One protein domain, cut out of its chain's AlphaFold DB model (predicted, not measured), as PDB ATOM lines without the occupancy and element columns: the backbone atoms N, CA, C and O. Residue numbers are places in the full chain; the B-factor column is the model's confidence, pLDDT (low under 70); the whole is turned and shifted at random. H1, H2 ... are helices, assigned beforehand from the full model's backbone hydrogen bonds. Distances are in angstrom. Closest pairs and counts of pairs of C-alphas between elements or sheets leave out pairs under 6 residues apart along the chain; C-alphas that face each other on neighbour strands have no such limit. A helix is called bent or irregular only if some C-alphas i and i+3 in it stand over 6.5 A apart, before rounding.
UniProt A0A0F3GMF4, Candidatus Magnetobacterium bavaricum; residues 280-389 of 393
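What this domain is: This is residues 280 to 389 of the 393 residues of a protein of Candidatus Magnetobacterium bavaricum (UniProt A0A0F3GMF4). Bent helix H4 runs along most of an elongated body; H3 folds back on its first arm, H1 and H2 pack on its second, and bent H6 meets that arm's end and returns beside H1. H5 lies towards one end; at the other, residues 324 to 329 stick out. The printed part has 110 residues with six named helices, H1 to H6 in order, and no named strand: all helix, compact, radius of gyration of the C-alphas 14.3 A, spans 46 by 28 by 24 A.

How they stand to each other: Start at H1, residues 280 to 292, irregular, with C-alphas 288 and 291 7.9 A apart. H3, residues 316 to 324, forms a helical hairpin with H4a, residues 328 to 337, at 33 degrees, a shallow tilt only just short of steep; their closest C-alphas, Ile 318 and Ala 334, are 5.4 A apart. By its hydrogen bonds H4 was assigned as one helix, residues 328 to 351, but it is bent: C-alphas 337 and 340 are 7.3 A apart, and H4a stands at 49 degrees to H4b, residues 340 to 351. H1 touches H4b with residues 286 to 290 alone, closest at C-alphas Gly 287 and Ser 343, 5.0 A. H2, residues 301 to 312, touches H4b with residues 306 to 310 alone, opposite ways at a shallow tilt of 22 degrees; C-alphas Leu 306 and Gly 349 are closest, 6.6 A. H5, residues 353 to 357, touches H4b only at the corner, and only just, with 3 pairs of C-alphas within 8 A; the closest are Ala 348 and Ile 354, 5.8 A. H6, residues 369 to 387, was likewise assigned as one helix but is bent, with C-alphas 376 and 379 6.9 A apart; H6a, residues 369 to 376, is itself irregular, C-alphas 373 and 376 being 6.8 A apart. H6a touches H4b, closest at C-alphas Phe 371 and Met 350, 5.1 A; H6b, residues 379 to 387, touches H1, closest at C-alphas Ala 385 and Tyr 292, 4.8 A. Each O i to N i+4 pair is within hydrogen-bond range in H2, H3, H4a, H4b, H5 and H6b, against 7 of 9 in H1 and 2 of 4 in H6a.

Where its parts are: Find C-alpha 280 at (-29.912, 11.027, -22.853); from there H1 runs 19.1 A. H2 is 16.3 A long and H4b 16.5 A. H6b ends at C-alpha 387, (-16.654, 18.893, -9.340).

The domain as a whole: The two C-alphas farthest apart, Thr 326 and Thr 363, are 47.1 A apart. The printed part has no cut, and the link from H5 to H6 is long. Residues 351 to 372 have pLDDT under 70.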
ATOM      1  N   LEU A 280     -29.162  10.646 -24.041       76.25
ATOM      2  CA  LEU A 280     -29.912  11.027 -22.853       76.25
ATOM      3  C   LEU A 280     -29.071  10.928 -21.575       76.25
ATOM      4  O   LEU A 280     -29.338  11.649 -20.624       76.25
ATOM      5  N   GLY A 281     -28.010  10.112 -21.559       77.06
ATOM      6  CA  GLY A 281     -27.106  10.017 -20.409       77.06
ATOM      7  C   GLY A 281     -26.541  11.377 -19.982       77.06
ATOM      8  O   GLY A 281     -26.572  11.709 -18.802       77.06
ATOM      9  N   SER A 282     -26.118  12.212 -20.939       78.56
ATOM     10  CA  SER A 282     -25.605  13.558 -20.626       78.56
ATOM     11  C   SER A 282     -26.708  14.498 -20.132       78.56
ATOM     12  O   SER A 282     -26.461  15.363 -19.301       78.56
ATOM     13  N   LEU A 283     -27.938  14.311 -20.610       78.06
ATOM     14  CA  LEU A 283     -29.087  15.132 -20.230       78.06
ATOM     15  C   LEU A 283     -29.623  14.778 -18.838       78.06
ATOM     16  O   LEU A 283     -29.933  15.670 -18.055       78.06
ATOM     17  N   ASN A 284     -29.657  13.490 -18.494       81.62
ATOM     18  CA  ASN A 284     -29.982  13.035 -17.144       81.62
ATOM     19  C   ASN A 284     -28.949  13.543 -16.133       81.62
ATOM     20  O   ASN A 284     -29.326  13.989 -15.053       81.62
ATOM     21  N   LEU A 285     -27.662  13.537 -16.503       83.06
ATOM     22  CA  LEU A 285     -26.605  14.121 -15.678       83.06
ATOM     23  C   LEU A 285     -26.810  15.622 -15.469       83.06
ATOM     24  O   LEU A 285     -26.647  16.101 -14.355       83.06
ATOM     25  N   ILE A 286     -27.219  16.364 -16.498       84.81
ATOM     26  CA  ILE A 286     -27.567  17.785 -16.363       84.81
ATOM     27  C   ILE A 286     -28.731  17.978 -15.403       84.81
ATOM     28  O   ILE A 286     -28.616  18.778 -14.484       84.81
ATOM     29  N   GLY A 287     -29.825  17.229 -15.562       84.56
ATOM     30  CA  GLY A 287     -30.950  17.312 -14.629       84.56
ATOM     31  C   GLY A 287     -30.520  17.032 -13.185       84.56
ATOM     32  O   GLY A 287     -30.938  17.736 -12.271       84.56
ATOM     33  N   ALA A 288     -29.621  16.063 -12.990       84.88
ATOM     34  CA  ALA A 288     -29.069  15.720 -11.681       84.88
ATOM     35  C   ALA A 288     -28.117  16.780 -11.103       84.88
ATOM     36  O   ALA A 288     -27.988  16.895  -9.888       84.88
ATOM     37  N   THR A 289     -27.453  17.559 -11.957       89.44
ATOM     38  CA  THR A 289     -26.386  18.499 -11.568       89.44
ATOM     39  C   THR A 289     -26.794  19.963 -11.696       89.44
ATOM     40  O   THR A 289     -25.993  20.851 -11.414       89.44
ATOM     41  N   ILE A 290     -28.045  20.235 -12.082       90.06
ATOM     42  CA  ILE A 290     -28.547  21.573 -12.425       90.06
ATOM     43  C   ILE A 290     -28.350  22.601 -11.310       90.06
ATOM     44  O   ILE A 290     -28.133  23.772 -11.597       90.06
ATOM     45  N   PHE A 291     -28.366  22.164 -10.050       89.81
ATOM     46  CA  PHE A 291     -28.202  23.011  -8.867       89.81
ATOM     47  C   PHE A 291     -26.770  23.531  -8.683       89.81
ATOM     48  O   PHE A 291     -26.582  24.574  -8.063       89.81
ATOM     49  N   TYR A 292     -25.783  22.850  -9.266       90.31
ATOM     50  CA  TYR A 292     -24.353  23.143  -9.123       90.31
ATOM     51  C   TYR A 292     -23.735  23.744 -10.390       90.31
ATOM     52  O   TYR A 292     -22.523  23.900 -10.482       90.31
ATOM     53  N   MET A 293     -24.548  24.050 -11.403       92.56
ATOM     54  CA  MET A 293     -24.043  24.630 -12.645       92.56
ATOM     55  C   MET A 293     -23.657  26.089 -12.450       92.56
ATOM     56  O   MET A 293     -24.487  26.894 -12.025       92.56
ATOM     57  N   GLU A 294     -22.445  26.436 -12.866       94.00
ATOM     58  CA  GLU A 294     -21.939  27.805 -12.867       94.00
ATOM     59  C   GLU A 294     -21.526  28.226 -14.287       94.00
ATOM     60  O   GLU A 294     -21.154  27.370 -15.103       94.00
ATOM     61  N   PRO A 295     -21.636  29.522 -14.632       95.06
ATOM     62  CA  PRO A 295     -21.106  30.042 -15.887       95.06
ATOM     63  C   PRO A 295     -19.589  29.865 -15.963       95.06
ATOM     64  O   PRO A 295     -18.893  30.023 -14.966       95.06
ATOM     65  N   ASP A 296     -19.073  29.599 -17.159       95.12
ATOM     66  CA  ASP A 296     -17.648  29.361 -17.390       95.12
ATOM     67  C   ASP A 296     -17.188  30.052 -18.678       95.12
ATOM     68  O   ASP A 296     -17.907  30.061 -19.681       95.12
ATOM     69  N   ASN A 297     -15.982  30.622 -18.677       95.12
ATOM     70  CA  ASN A 297     -15.411  31.308 -19.839       95.12
ATOM     71  C   ASN A 297     -15.173  30.368 -21.036       95.12
ATOM     72  O   ASN A 297     -15.106  30.835 -22.172       95.12
ATOM     73  N   GLU A 298     -15.075  29.056 -20.806       93.62
ATOM     74  CA  GLU A 298     -14.978  28.040 -21.860       93.62
ATOM     75  C   GLU A 298     -16.313  27.793 -22.581       93.62
ATOM     76  O   GLU A 298     -16.337  27.231 -23.681       93.62
ATOM     77  N   TYR A 299     -17.442  28.189 -21.984       91.56
ATOM     78  CA  TYR A 299     -18.754  27.993 -22.585       91.56
ATOM     79  C   TYR A 299     -19.127  29.155 -23.516       91.56
ATOM     80  O   TYR A 299     -18.894  30.324 -23.204       91.56
ATOM     81  N   PRO A 300     -19.805  28.877 -24.644       90.75
ATOM     82  CA  PRO A 300     -20.395  29.920 -25.467       90.75
ATOM     83  C   PRO A 300     -21.337  30.825 -24.651       90.75
ATOM     84  O   PRO A 300     -22.086  30.313 -23.812       90.75
ATOM     85  N   PRO A 301     -21.433  32.135 -24.961       90.62
ATOM     86  CA  PRO A 301     -22.294  33.069 -24.226       90.62
ATOM     87  C   PRO A 301     -23.755  32.617 -24.112       90.62
ATOM     88  O   PRO A 301     -24.414  32.851 -23.104       90.62
ATOM     89  N   VAL A 302     -24.263  31.919 -25.132       84.62
ATOM     90  CA  VAL A 302     -25.625  31.359 -25.136       84.62
ATOM     91  C   VAL A 302     -25.818  30.320 -24.024       84.62
ATOM     92  O   VAL A 302     -26.876  30.298 -23.403       84.62
ATOM     93  N   ILE A 303     -24.809  29.488 -23.753       87.38
ATOM     94  CA  ILE A 303     -24.852  28.476 -22.689       87.38
ATOM     95  C   ILE A 303     -24.746  29.143 -21.320       87.38
ATOM     96  O   ILE A 303     -25.562  28.852 -20.451       87.38
ATOM     97  N   ASN A 304     -23.818  30.088 -21.142       93.06
ATOM     98  CA  ASN A 304     -23.696  30.832 -19.885       93.06
ATOM     99  C   ASN A 304     -24.988  31.567 -19.528       93.06
ATOM    100  O   ASN A 304     -25.478  31.446 -18.410       93.06
ATOM    101  N   ASN A 305     -25.603  32.246 -20.496       90.25
ATOM    102  CA  ASN A 305     -26.885  32.914 -20.284       90.25
ATOM    103  C   ASN A 305     -28.000  31.926 -19.908       90.25
ATOM    104  O   ASN A 305     -28.848  32.250 -19.077       90.25
ATOM    105  N   LEU A 306     -27.999  30.723 -20.490       85.88
ATOM    106  CA  LEU A 306     -28.949  29.673 -20.128       85.88
ATOM    107  C   LEU A 306     -28.737  29.194 -18.685       85.88
ATOM    108  O   LEU A 306     -29.705  29.127 -17.933       85.88
ATOM    109  N   ILE A 307     -27.489  28.922 -18.288       90.94
ATOM    110  CA  ILE A 307     -27.136  28.522 -16.917       90.94
ATOM    111  C   ILE A 307     -27.584  29.598 -15.922       90.94
ATOM    112  O   ILE A 307     -28.288  29.278 -14.967       90.94
ATOM    113  N   ILE A 308     -27.268  30.873 -16.182       93.25
ATOM    114  CA  ILE A 308     -27.661  32.004 -15.325       93.25
ATOM    115  C   ILE A 308     -29.179  32.057 -15.148       93.25
ATOM    116  O   ILE A 308     -29.665  32.161 -14.024       93.25
ATOM    117  N   ARG A 309     -29.948  31.960 -16.240       89.44
ATOM    118  CA  ARG A 309     -31.418  32.014 -16.180       89.44
ATOM    119  C   ARG A 309     -32.013  30.854 -15.400       89.44
ATOM    120  O   ARG A 309     -32.945  31.047 -14.624       89.44
ATOM    121  N   ILE A 310     -31.491  29.652 -15.611       88.12
ATOM    122  CA  ILE A 310     -31.960  28.455 -14.916       88.12
ATOM    123  C   ILE A 310     -31.650  28.559 -13.432       88.12
ATOM    124  O   ILE A 310     -32.555  28.379 -12.625       88.12
ATOM    125  N   GLN A 311     -30.421  28.939 -13.082       90.62
ATOM    126  CA  GLN A 311     -30.011  29.176 -11.703       90.62
ATOM    127  C   GLN A 311     -30.853  30.269 -11.040       90.62
ATOM    128  O   GLN A 311     -31.292  30.103  -9.905       90.62
ATOM    129  N   ALA A 312     -31.149  31.368 -11.734       91.62
ATOM    130  CA  ALA A 312     -32.029  32.420 -11.226       91.62
ATOM    131  C   ALA A 312     -33.468  31.926 -10.979       91.62
ATOM    132  O   ALA A 312     -34.148  32.431 -10.092       91.62
ATOM    133  N   ALA A 313     -33.921  30.918 -11.730       89.00
ATOM    134  CA  ALA A 313     -35.245  30.328 -11.589       89.00
ATOM    135  C   ALA A 313     -35.339  29.241 -10.502       89.00
ATOM    136  O   ALA A 313     -36.440  28.718 -10.293       89.00
ATOM    137  N   ILE A 314     -34.232  28.833  -9.866       90.12
ATOM    138  CA  ILE A 314     -34.258  27.877  -8.750       90.12
ATOM    139  C   ILE A 314     -34.506  28.657  -7.450       90.12
ATOM    140  O   ILE A 314     -33.713  29.548  -7.133       90.12
ATOM    141  N   PRO A 315     -35.559  28.329  -6.680       92.81
ATOM    142  CA  PRO A 315     -35.804  28.927  -5.372       92.81
ATOM    143  C   PRO A 315     -34.593  28.813  -4.438       92.81
ATOM    144  O   PRO A 315     -33.935  27.771  -4.377       92.81
ATOM    145  N   GLU A 316     -34.311  29.873  -3.679       92.44
ATOM    146  CA  GLU A 316     -33.121  29.928  -2.822       92.44
ATOM    147  C   GLU A 316     -33.143  28.842  -1.739       92.44
ATOM    148  O   GLU A 316     -32.127  28.208  -1.483       92.44
ATOM    149  N   ASN A 317     -34.311  28.522  -1.174       91.81
ATOM    150  CA  ASN A 317     -34.456  27.425  -0.211       91.81
ATOM    151  C   ASN A 317     -34.030  26.061  -0.787       91.81
ATOM    152  O   ASN A 317     -33.445  25.256  -0.066       91.81
ATOM    153  N   ILE A 318     -34.273  25.814  -2.080       91.88
ATOM    154  CA  ILE A 318     -33.852  24.586  -2.770       91.88
ATOM    155  C   ILE A 318     -32.335  24.595  -2.972       91.88
ATOM    156  O   ILE A 318     -31.673  23.611  -2.648       91.88
ATOM    157  N   LYS A 319     -31.754  25.716  -3.421       90.19
ATOM    158  CA  LYS A 319     -30.291  25.845  -3.544       90.19
ATOM    159  C   LYS A 319     -29.584  25.626  -2.210       90.19
ATOM    160  O   LYS A 319     -28.601  24.896  -2.152       90.19
ATOM    161  N   GLN A 320     -30.095  26.231  -1.139       89.81
ATOM    162  CA  GLN A 320     -29.534  26.099   0.204       89.81
ATOM    163  C   GLN A 320     -29.658  24.666   0.734       89.81
ATOM    164  O   GLN A 320     -28.735  24.190   1.394       89.81
ATOM    165  N   ALA A 321     -30.737  23.944   0.401       90.38
ATOM    166  CA  ALA A 321     -30.848  22.521   0.721       90.38
ATOM    167  C   ALA A 321     -29.707  21.717   0.075       90.38
ATOM    168  O   ALA A 321     -29.018  20.985   0.773       90.38
ATOM    169  N   PHE A 322     -29.427  21.916  -1.214       87.25
ATOM    170  CA  PHE A 322     -28.338  21.211  -1.906       87.25
ATOM    171  C   PHE A 322     -26.924  21.650  -1.506       87.25
ATOM    172  O   PHE A 322     -25.986  20.864  -1.645       87.25
ATOM    173  N   LYS A 323     -26.749  22.893  -1.044       85.56
ATOM    174  CA  LYS A 323     -25.444  23.415  -0.611       85.56
ATOM    175  C   LYS A 323     -25.096  23.032   0.826       85.56
ATOM    176  O   LYS A 323     -23.949  22.696   1.093       85.56
ATOM    177  N   ASN A 324     -26.073  23.073   1.735       87.31
ATOM    178  CA  ASN A 324     -25.802  23.048   3.175       87.31
ATOM    179  C   ASN A 324     -26.463  21.877   3.921       87.31
ATOM    180  O   ASN A 324     -26.155  21.663   5.093       87.31
ATOM    181  N   SER A 325     -27.400  21.142   3.311       84.00
ATOM    182  CA  SER A 325     -28.096  20.054   4.005       84.00
ATOM    183  C   SER A 325     -27.297  18.757   3.944       84.00
ATOM    184  O   SER A 325     -27.064  18.205   2.874       84.00
ATOM    185  N   THR A 326     -26.978  18.195   5.106       85.38
ATOM    186  CA  THR A 326     -26.550  16.791   5.234       85.38
ATOM    187  C   THR A 326     -27.737  15.826   5.314       85.38
ATOM    188  O   THR A 326     -27.564  14.613   5.241       85.38
ATOM    189  N   ASN A 327     -28.964  16.348   5.454       89.69
ATOM    190  CA  ASN A 327     -30.178  15.544   5.473       89.69
ATOM    191  C   ASN A 327     -30.558  15.144   4.035       89.69
ATOM    192  O   ASN A 327     -30.921  15.991   3.207       89.69
ATOM    193  N   THR A 328     -30.480  13.843   3.757       88.62
ATOM    194  CA  THR A 328     -30.760  13.240   2.448       88.62
ATOM    195  C   THR A 328     -32.222  13.354   2.040       88.62
ATOM    196  O   THR A 328     -32.495  13.540   0.862       88.62
ATOM    197  N   GLU A 329     -33.158  13.291   2.987       90.81
ATOM    198  CA  GLU A 329     -34.598  13.426   2.729       90.81
ATOM    199  C   GLU A 329     -34.928  14.838   2.246       90.81
ATOM    200  O   GLU A 329     -35.498  14.997   1.171       90.81
ATOM    201  N   LYS A 330     -34.438  15.873   2.944       88.38
ATOM    202  CA  LYS A 330     -34.602  17.275   2.511       88.38
ATOM    203  C   LYS A 330     -34.007  17.529   1.129       88.38
ATOM    204  O   LYS A 330     -34.595  18.236   0.315       88.38
ATOM    205  N   THR A 331     -32.839  16.951   0.861       88.12
ATOM    206  CA  THR A 331     -32.170  17.071  -0.442       88.12
ATOM    207  C   THR A 331     -32.955  16.339  -1.530       88.12
ATOM    208  O   THR A 331     -33.084  16.839  -2.644       88.12
ATOM    209  N   PHE A 332     -33.543  15.187  -1.210       88.88
ATOM    210  CA  PHE A 332     -34.371  14.410  -2.126       88.88
ATOM    211  C   PHE A 332     -35.730  15.069  -2.410       88.88
ATOM    212  O   PHE A 332     -36.170  15.085  -3.555       88.88
ATOM    213  N   GLU A 333     -36.379  15.682  -1.423       89.75
ATOM    214  CA  GLU A 333     -37.601  16.470  -1.630       89.75
ATOM    215  C   GLU A 333     -37.330  17.717  -2.485       89.75
ATOM    216  O   GLU A 333     -38.056  18.011  -3.441       89.75
ATOM    217  N   ALA A 334     -36.235  18.425  -2.191       88.25
ATOM    218  CA  ALA A 334     -35.751  19.541  -2.999       88.25
ATOM    219  C   ALA A 334     -35.442  19.091  -4.440       88.25
ATOM    220  O   ALA A 334     -35.818  19.764  -5.401       88.25
ATOM    221  N   TYR A 335     -34.835  17.910  -4.600       88.38
ATOM    222  CA  TYR A 335     -34.616  17.280  -5.896       88.38
ATOM    223  C   TYR A 335     -35.932  17.006  -6.620       88.38
ATOM    224  O   TYR A 335     -36.118  17.491  -7.728       88.38
ATOM    225  N   LEU A 336     -36.869  16.268  -6.021       85.62
ATOM    226  CA  LEU A 336     -38.120  15.883  -6.678       85.62
ATOM    227  C   LEU A 336     -38.975  17.091  -7.068       85.62
ATOM    228  O   LEU A 336     -39.539  17.112  -8.164       85.62
ATOM    229  N   SER A 337     -39.041  18.105  -6.203       85.25
ATOM    230  CA  SER A 337     -39.835  19.312  -6.449       85.25
ATOM    231  C   SER A 337     -39.328  20.137  -7.634       85.25
ATOM    232  O   SER A 337     -40.131  20.775  -8.318       85.25
ATOM    233  N   TYR A 338     -38.020  20.103  -7.922       83.44
ATOM    234  CA  TYR A 338     -37.427  20.934  -8.971       83.44
ATOM    235  C   TYR A 338     -36.848  20.160 -10.157       83.44
ATOM    236  O   TYR A 338     -36.741  20.728 -11.236       83.44
ATOM    237  N   PHE A 339     -36.515  18.877 -10.029       82.56
ATOM    238  CA  PHE A 339     -35.846  18.103 -11.080       82.56
ATOM    239  C   PHE A 339     -36.641  18.107 -12.384       82.56
ATOM    240  O   PHE A 339     -36.085  18.401 -13.443       82.56
ATOM    241  N   VAL A 340     -37.947  17.832 -12.318       76.19
ATOM    242  CA  VAL A 340     -38.807  17.786 -13.508       76.19
ATOM    243  C   VAL A 340     -38.898  19.170 -14.150       76.19
ATOM    244  O   VAL A 340     -38.634  19.312 -15.344       76.19
ATOM    245  N   LEU A 341     -39.205  20.202 -13.359       78.31
ATOM    246  CA  LEU A 341     -39.371  21.568 -13.855       78.31
ATOM    247  C   LEU A 341     -38.055  22.157 -14.382       78.31
ATOM    248  O   LEU A 341     -38.027  22.743 -15.461       78.31
ATOM    249  N   GLY A 342     -36.967  21.993 -13.636       77.75
ATOM    250  CA  GLY A 342     -35.626  22.448 -13.984       77.75
ATOM    251  C   GLY A 342     -35.113  21.768 -15.244       77.75
ATOM    252  O   GLY A 342     -34.670  22.454 -16.164       77.75
ATOM    253  N   SER A 343     -35.268  20.444 -15.346       76.31
ATOM    254  CA  SER A 343     -34.924  19.707 -16.564       76.31
ATOM    255  C   SER A 343     -35.759  20.198 -17.746       76.31
ATOM    256  O   SER A 343     -35.197  20.540 -18.782       76.31
ATOM    257  N   MET A 344     -37.083  20.336 -17.593       74.94
ATOM    258  CA  MET A 344     -37.964  20.874 -18.641       74.94
ATOM    259  C   MET A 344     -37.566  22.283 -19.087       74.94
ATOM    260  O   MET A 344     -37.509  22.539 -20.289       74.94
ATOM    261  N   LYS A 345     -37.240  23.186 -18.153       77.81
ATOM    262  CA  LYS A 345     -36.744  24.532 -18.473       77.81
ATOM    263  C   LYS A 345     -35.398  24.477 -19.191       77.81
ATOM    264  O   LYS A 345     -35.217  25.177 -20.183       77.81
ATOM    265  N   PHE A 346     -34.480  23.616 -18.758       78.44
ATOM    266  CA  PHE A 346     -33.202  23.420 -19.439       78.44
ATOM    267  C   PHE A 346     -33.407  22.943 -20.882       78.44
ATOM    268  O   PHE A 346     -32.867  23.543 -21.814       78.44
ATOM    269  N   TYR A 347     -34.263  21.937 -21.091       75.50
ATOM    270  CA  TYR A 347     -34.628  21.458 -22.423       75.50
ATOM    271  C   TYR A 347     -35.246  22.571 -23.271       75.50
ATOM    272  O   TYR A 347     -34.767  22.843 -24.371       75.50
ATOM    273  N   ALA A 348     -36.266  23.254 -22.749       74.75
ATOM    274  CA  ALA A 348     -36.937  24.341 -23.448       74.75
ATOM    275  C   ALA A 348     -35.954  25.456 -23.837       74.75
ATOM    276  O   ALA A 348     -35.994  25.957 -24.960       74.75
ATOM    277  N   GLY A 349     -35.020  25.808 -22.952       74.75
ATOM    278  CA  GLY A 349     -33.985  26.799 -23.226       74.75
ATOM    279  C   GLY A 349     -33.000  26.361 -24.310       74.75
ATOM    280  O   GLY A 349     -32.706  27.143 -25.213       74.75
ATOM    281  N   MET A 350     -32.553  25.101 -24.304       73.56
ATOM    282  CA  MET A 350     -31.680  24.574 -25.361       73.56
ATOM    283  C   MET A 350     -32.359  24.519 -26.733       73.56
ATOM    284  O   MET A 350     -31.715  24.766 -27.756       73.56
ATOM    285  N   TYR A 351     -33.658  24.217 -26.763       69.81
ATOM    286  CA  TYR A 351     -34.443  24.301 -27.990       69.81
ATOM    287  C   TYR A 351     -34.741  25.753 -28.390       69.81
ATOM    288  O   TYR A 351     -35.163  25.982 -29.513       69.81
ATOM    289  N   GLY A 352     -34.459  26.747 -27.541       68.06
ATOM    290  CA  GLY A 352     -34.765  28.157 -27.803       68.06
ATOM    291  C   GLY A 352     -36.239  28.515 -27.599       68.06
ATOM    292  O   GLY A 352     -36.653  29.600 -27.990       68.06
ATOM    293  N   ILE A 353     -37.014  27.624 -26.974       67.00
ATOM    294  CA  ILE A 353     -38.442  27.798 -26.688       67.00
ATOM    295  C   ILE A 353     -38.646  28.899 -25.642       67.00
ATOM    296  O   ILE A 353     -39.543  29.725 -25.784       67.00
ATOM    297  N   ILE A 354     -37.781  28.967 -24.624       64.44
ATOM    298  CA  ILE A 354     -37.858  30.021 -23.595       64.44
ATOM    299  C   ILE A 354     -37.708  31.410 -24.233       64.44
ATOM    300  O   ILE A 354     -38.520  32.291 -23.980       64.44
ATOM    301  N   ASP A 355     -36.743  31.578 -25.142       65.50
ATOM    302  CA  ASP A 355     -36.532  32.851 -25.842       65.50
ATOM    303  C   ASP A 355     -37.716  33.255 -26.736       65.50
ATOM    304  O   ASP A 355     -37.897  34.446 -26.982       65.50
ATOM    305  N   SER A 356     -38.487  32.291 -27.256       58.97
ATOM    306  CA  SER A 356     -39.690  32.574 -28.051       58.97
ATOM    307  C   SER A 356     -40.910  32.909 -27.195       58.97
ATOM    308  O   SER A 356     -41.731  33.713 -27.622       58.97
ATOM    309  N   ILE A 357     -41.017  32.336 -25.989       58.53
ATOM    310  CA  ILE A 357     -42.105  32.641 -25.049       58.53
ATOM    311  C   ILE A 357     -41.929  34.057 -24.489       58.53
ATOM    312  O   ILE A 357     -42.881  34.828 -24.478       58.53
ATOM    313  N   ASP A 358     -40.703  34.432 -24.114       61.09
ATOM    314  CA  ASP A 358     -40.416  35.746 -23.520       61.09
ATOM    315  C   ASP A 358     -40.529  36.915 -24.516       61.09
ATOM    316  O   ASP A 358     -40.571  38.073 -24.108       61.09
ATOM    317  N   LYS A 359     -40.535  36.646 -25.829       58.16
ATOM    318  CA  LYS A 359     -40.510  37.688 -26.872       58.16
ATOM    319  C   LYS A 359     -41.849  37.938 -27.565       58.16
ATOM    320  O   LYS A 359     -41.847  38.686 -28.536       58.16
ATOM    321  N   GLU A 360     -42.941  37.300 -27.133       53.81
ATOM    322  CA  GLU A 360     -44.279  37.312 -27.777       53.81
ATOM    323  C   GLU A 360     -44.306  36.959 -29.282       53.81
ATOM    324  O   GLU A 360     -45.367  36.861 -29.894       53.81
ATOM    325  N   ASP A 361     -43.160  36.686 -29.902       55.22
ATOM    326  CA  ASP A 361     -43.033  36.381 -31.319       55.22
ATOM    327  C   ASP A 361     -43.015  34.861 -31.528       55.22
ATOM    328  O   ASP A 361     -42.025  34.260 -31.958       55.22
ATOM    329  N   VAL A 362     -44.147  34.230 -31.194       54.62
ATOM    330  CA  VAL A 362     -44.398  32.780 -31.336       54.62
ATOM    331  C   VAL A 362     -44.377  32.344 -32.814       54.62
ATOM    332  O   VAL A 362     -44.377  31.155 -33.126       54.62
ATOM    333  N   THR A 363     -44.334  33.299 -33.748       57.00
ATOM    334  CA  THR A 363     -44.399  33.042 -35.192       57.00
ATOM    335  C   THR A 363     -43.064  32.619 -35.808       57.00
ATOM    336  O   THR A 363     -43.044  32.064 -36.908       57.00
ATOM    337  N   LYS A 364     -41.933  32.844 -35.123       57.03
ATOM    338  CA  LYS A 364     -40.614  32.480 -35.658       57.03
ATOM    339  C   LYS A 364     -40.309  30.995 -35.424       57.03
ATOM    340  O   LYS A 364     -40.319  30.552 -34.278       57.03
ATOM    341  N   PRO A 365     -39.957  30.229 -36.476       56.22
ATOM    342  CA  PRO A 365     -39.674  28.806 -36.346       56.22
ATOM    343  C   PRO A 365     -38.497  28.564 -35.398       56.22
ATOM    344  O   PRO A 365     -37.454  29.229 -35.470       56.22
ATOM    345  N   ILE A 366     -38.667  27.580 -34.516       57.44
ATOM    346  CA  ILE A 366     -37.687  27.210 -33.497       57.44
ATOM    347  C   ILE A 366     -36.412  26.707 -34.192       57.44
ATOM    348  O   ILE A 366     -36.378  25.632 -34.791       57.44
ATOM    349  N   ARG A 367     -35.319  27.481 -34.131       57.00
ATOM    350  CA  ARG A 367     -34.052  27.119 -34.794       57.00
ATOM    351  C   ARG A 367     -33.313  26.013 -34.030       57.00
ATOM    352  O   ARG A 367     -32.453  26.284 -33.188       57.00
ATOM    353  N   ARG A 368     -33.552  24.756 -34.420       50.12
ATOM    354  CA  ARG A 368     -32.895  23.536 -33.895       50.12
ATOM    355  C   ARG A 368     -31.356  23.551 -33.943       50.12
ATOM    356  O   ARG A 368     -30.709  22.806 -33.211       50.12
ATOM    357  N   THR A 369     -30.751  24.437 -34.742       54.62
ATOM    358  CA  THR A 369     -29.295  24.662 -34.768       54.62
ATOM    359  C   THR A 369     -28.704  24.988 -33.398       54.62
ATOM    360  O   THR A 369     -27.514  24.761 -33.209       54.62
ATOM    361  N   ARG A 370     -29.486  25.515 -32.441       60.38
ATOM    362  CA  ARG A 370     -28.980  25.781 -31.085       60.38
ATOM    363  C   ARG A 370     -28.773  24.503 -30.272       60.38
ATOM    364  O   ARG A 370     -27.674  24.326 -29.765       60.38
ATOM    365  N   PHE A 371     -29.745  23.589 -30.236       65.12
ATOM    366  CA  PHE A 371     -29.644  22.340 -29.464       65.12
ATOM    367  C   PHE A 371     -28.465  21.465 -29.915       65.12
ATOM    368  O   PHE A 371     -27.651  21.044 -29.103       65.12
ATOM    369  N   ILE A 372     -28.297  21.251 -31.224       62.19
ATOM    370  CA  ILE A 372     -27.176  20.437 -31.736       62.19
ATOM    371  C   ILE A 372     -25.819  21.054 -31.352       62.19
ATOM    372  O   ILE A 372     -24.861  20.333 -31.086       62.19
ATOM    373  N   ARG A 373     -25.739  22.389 -31.264       72.19
ATOM    374  CA  ARG A 373     -24.519  23.096 -30.850       72.19
ATOM    375  C   ARG A 373     -24.256  23.029 -29.346       72.19
ATOM    376  O   ARG A 373     -23.108  23.222 -28.960       72.19
ATOM    377  N   THR A 374     -25.261  22.769 -28.507       74.00
ATOM    378  CA  THR A 374     -25.068  22.637 -27.054       74.00
ATOM    379  C   THR A 374     -24.668  21.225 -26.638       74.00
ATOM    380  O   THR A 374     -23.970  21.094 -25.636       74.00
ATOM    381  N   ILE A 375     -25.020  20.187 -27.415       76.06
ATOM    382  CA  ILE A 375     -24.706  18.773 -27.112       76.06
ATOM    383  C   ILE A 375     -23.242  18.542 -26.685       76.06
ATOM    384  O   ILE A 375     -23.044  17.897 -25.652       76.06
ATOM    385  N   PRO A 376     -22.215  19.068 -27.389       81.00
ATOM    386  CA  PRO A 376     -20.817  18.834 -27.017       81.00
ATOM    387  C   PRO A 376     -20.447  19.346 -25.618       81.00
ATOM    388  O   PRO A 376     -19.552  18.795 -24.984       81.00
ATOM    389  N   TYR A 377     -21.150  20.366 -25.120       84.88
ATOM    390  CA  TYR A 377     -20.874  20.993 -23.827       84.88
ATOM    391  C   TYR A 377     -21.604  20.316 -22.668       84.88
ATOM    392  O   TYR A 377     -21.201  20.490 -21.524       84.88
ATOM    393  N   LEU A 378     -22.649  19.523 -22.931       84.69
ATOM    394  CA  LEU A 378     -23.505  18.958 -21.881       84.69
ATOM    395  C   LEU A 378     -22.723  18.104 -20.881       84.69
ATOM    396  O   LEU A 378     -22.918  18.213 -19.671       84.69
ATOM    397  N   ARG A 379     -21.806  17.280 -21.397       84.56
ATOM    398  CA  ARG A 379     -20.928  16.452 -20.569       84.56
ATOM    399  C   ARG A 379     -19.994  17.314 -19.725       84.56
ATOM    400  O   ARG A 379     -19.855  17.047 -18.539       84.56
ATOM    401  N   THR A 380     -19.368  18.330 -20.316       89.00
ATOM    402  CA  THR A 380     -18.443  19.223 -19.603       89.00
ATOM    403  C   THR A 380     -19.162  20.002 -18.507       89.00
ATOM    404  O   THR A 380     -18.681  20.014 -17.380       89.00
ATOM    405  N   ILE A 381     -20.346  20.550 -18.800       88.94
ATOM    406  CA  ILE A 381     -21.195  21.244 -17.822       88.94
ATOM    407  C   ILE A 381     -21.507  20.321 -16.645       88.94
ATOM    408  O   ILE A 381     -21.278  20.701 -15.501       88.94
ATOM    409  N   ALA A 382     -21.972  19.099 -16.916       89.12
ATOM    410  CA  ALA A 382     -22.282  18.141 -15.862       89.12
ATOM    411  C   ALA A 382     -21.043  17.764 -15.034       89.12
ATOM    412  O   ALA A 382     -21.124  17.708 -13.813       89.12
ATOM    413  N   LEU A 383     -19.888  17.536 -15.668       88.88
ATOM    414  CA  LEU A 383     -18.652  17.192 -14.957       88.88
ATOM    415  C   LEU A 383     -18.137  18.345 -14.086       88.88
ATOM    416  O   LEU A 383     -17.757  18.095 -12.944       88.88
ATOM    417  N   LYS A 384     -18.160  19.592 -14.576       92.38
ATOM    418  CA  LYS A 384     -17.779  20.760 -13.764       92.38
ATOM    419  C   LYS A 384     -18.763  20.986 -12.615       92.38
ATOM    420  O   LYS A 384     -18.331  21.246 -11.501       92.38
ATOM    421  N   ALA A 385     -20.060  20.797 -12.854       90.31
ATOM    422  CA  ALA A 385     -21.078  20.884 -11.809       90.31
ATOM    423  C   ALA A 385     -20.907  19.792 -10.731       90.31
ATOM    424  O   ALA A 385     -21.077  20.071  -9.549       90.31
ATOM    425  N   ILE A 386     -20.515  18.568 -11.109       88.38
ATOM    426  CA  ILE A 386     -20.153  17.511 -10.145       88.38
ATOM    427  C   ILE A 386     -18.908  17.913  -9.347       88.38
ATOM    428  O   ILE A 386     -18.895  17.746  -8.133       88.38
ATOM    429  N   ALA A 387     -17.882  18.455 -10.006       89.62
ATOM    430  CA  ALA A 387     -16.654  18.893  -9.340       89.62
ATOM    431  C   ALA A 387     -16.880  20.075  -8.379       89.62
ATOM    432  O   ALA A 387     -16.176  20.185  -7.383       89.62
ATOM    433  N   ALA A 388     -17.875  20.924  -8.648       86.81
ATOM    434  CA  ALA A 388     -18.277  22.033  -7.783       86.81
ATOM    435  C   ALA A 388     -19.145  21.600  -6.581       86.81
ATOM    436  O   ALA A 388     -19.516  22.431  -5.752       86.81
ATOM    437  N   HIS A 389     -19.519  20.320  -6.485       83.75
ATOM    438  CA  HIS A 389     -20.357  19.833  -5.395       83.75
ATOM    439  C   HIS A 389     -19.580  19.856  -4.057       83.75
ATOM    440  O   HIS A 389     -18.466  19.333  -4.016       83.75
TER     441      HIS A 389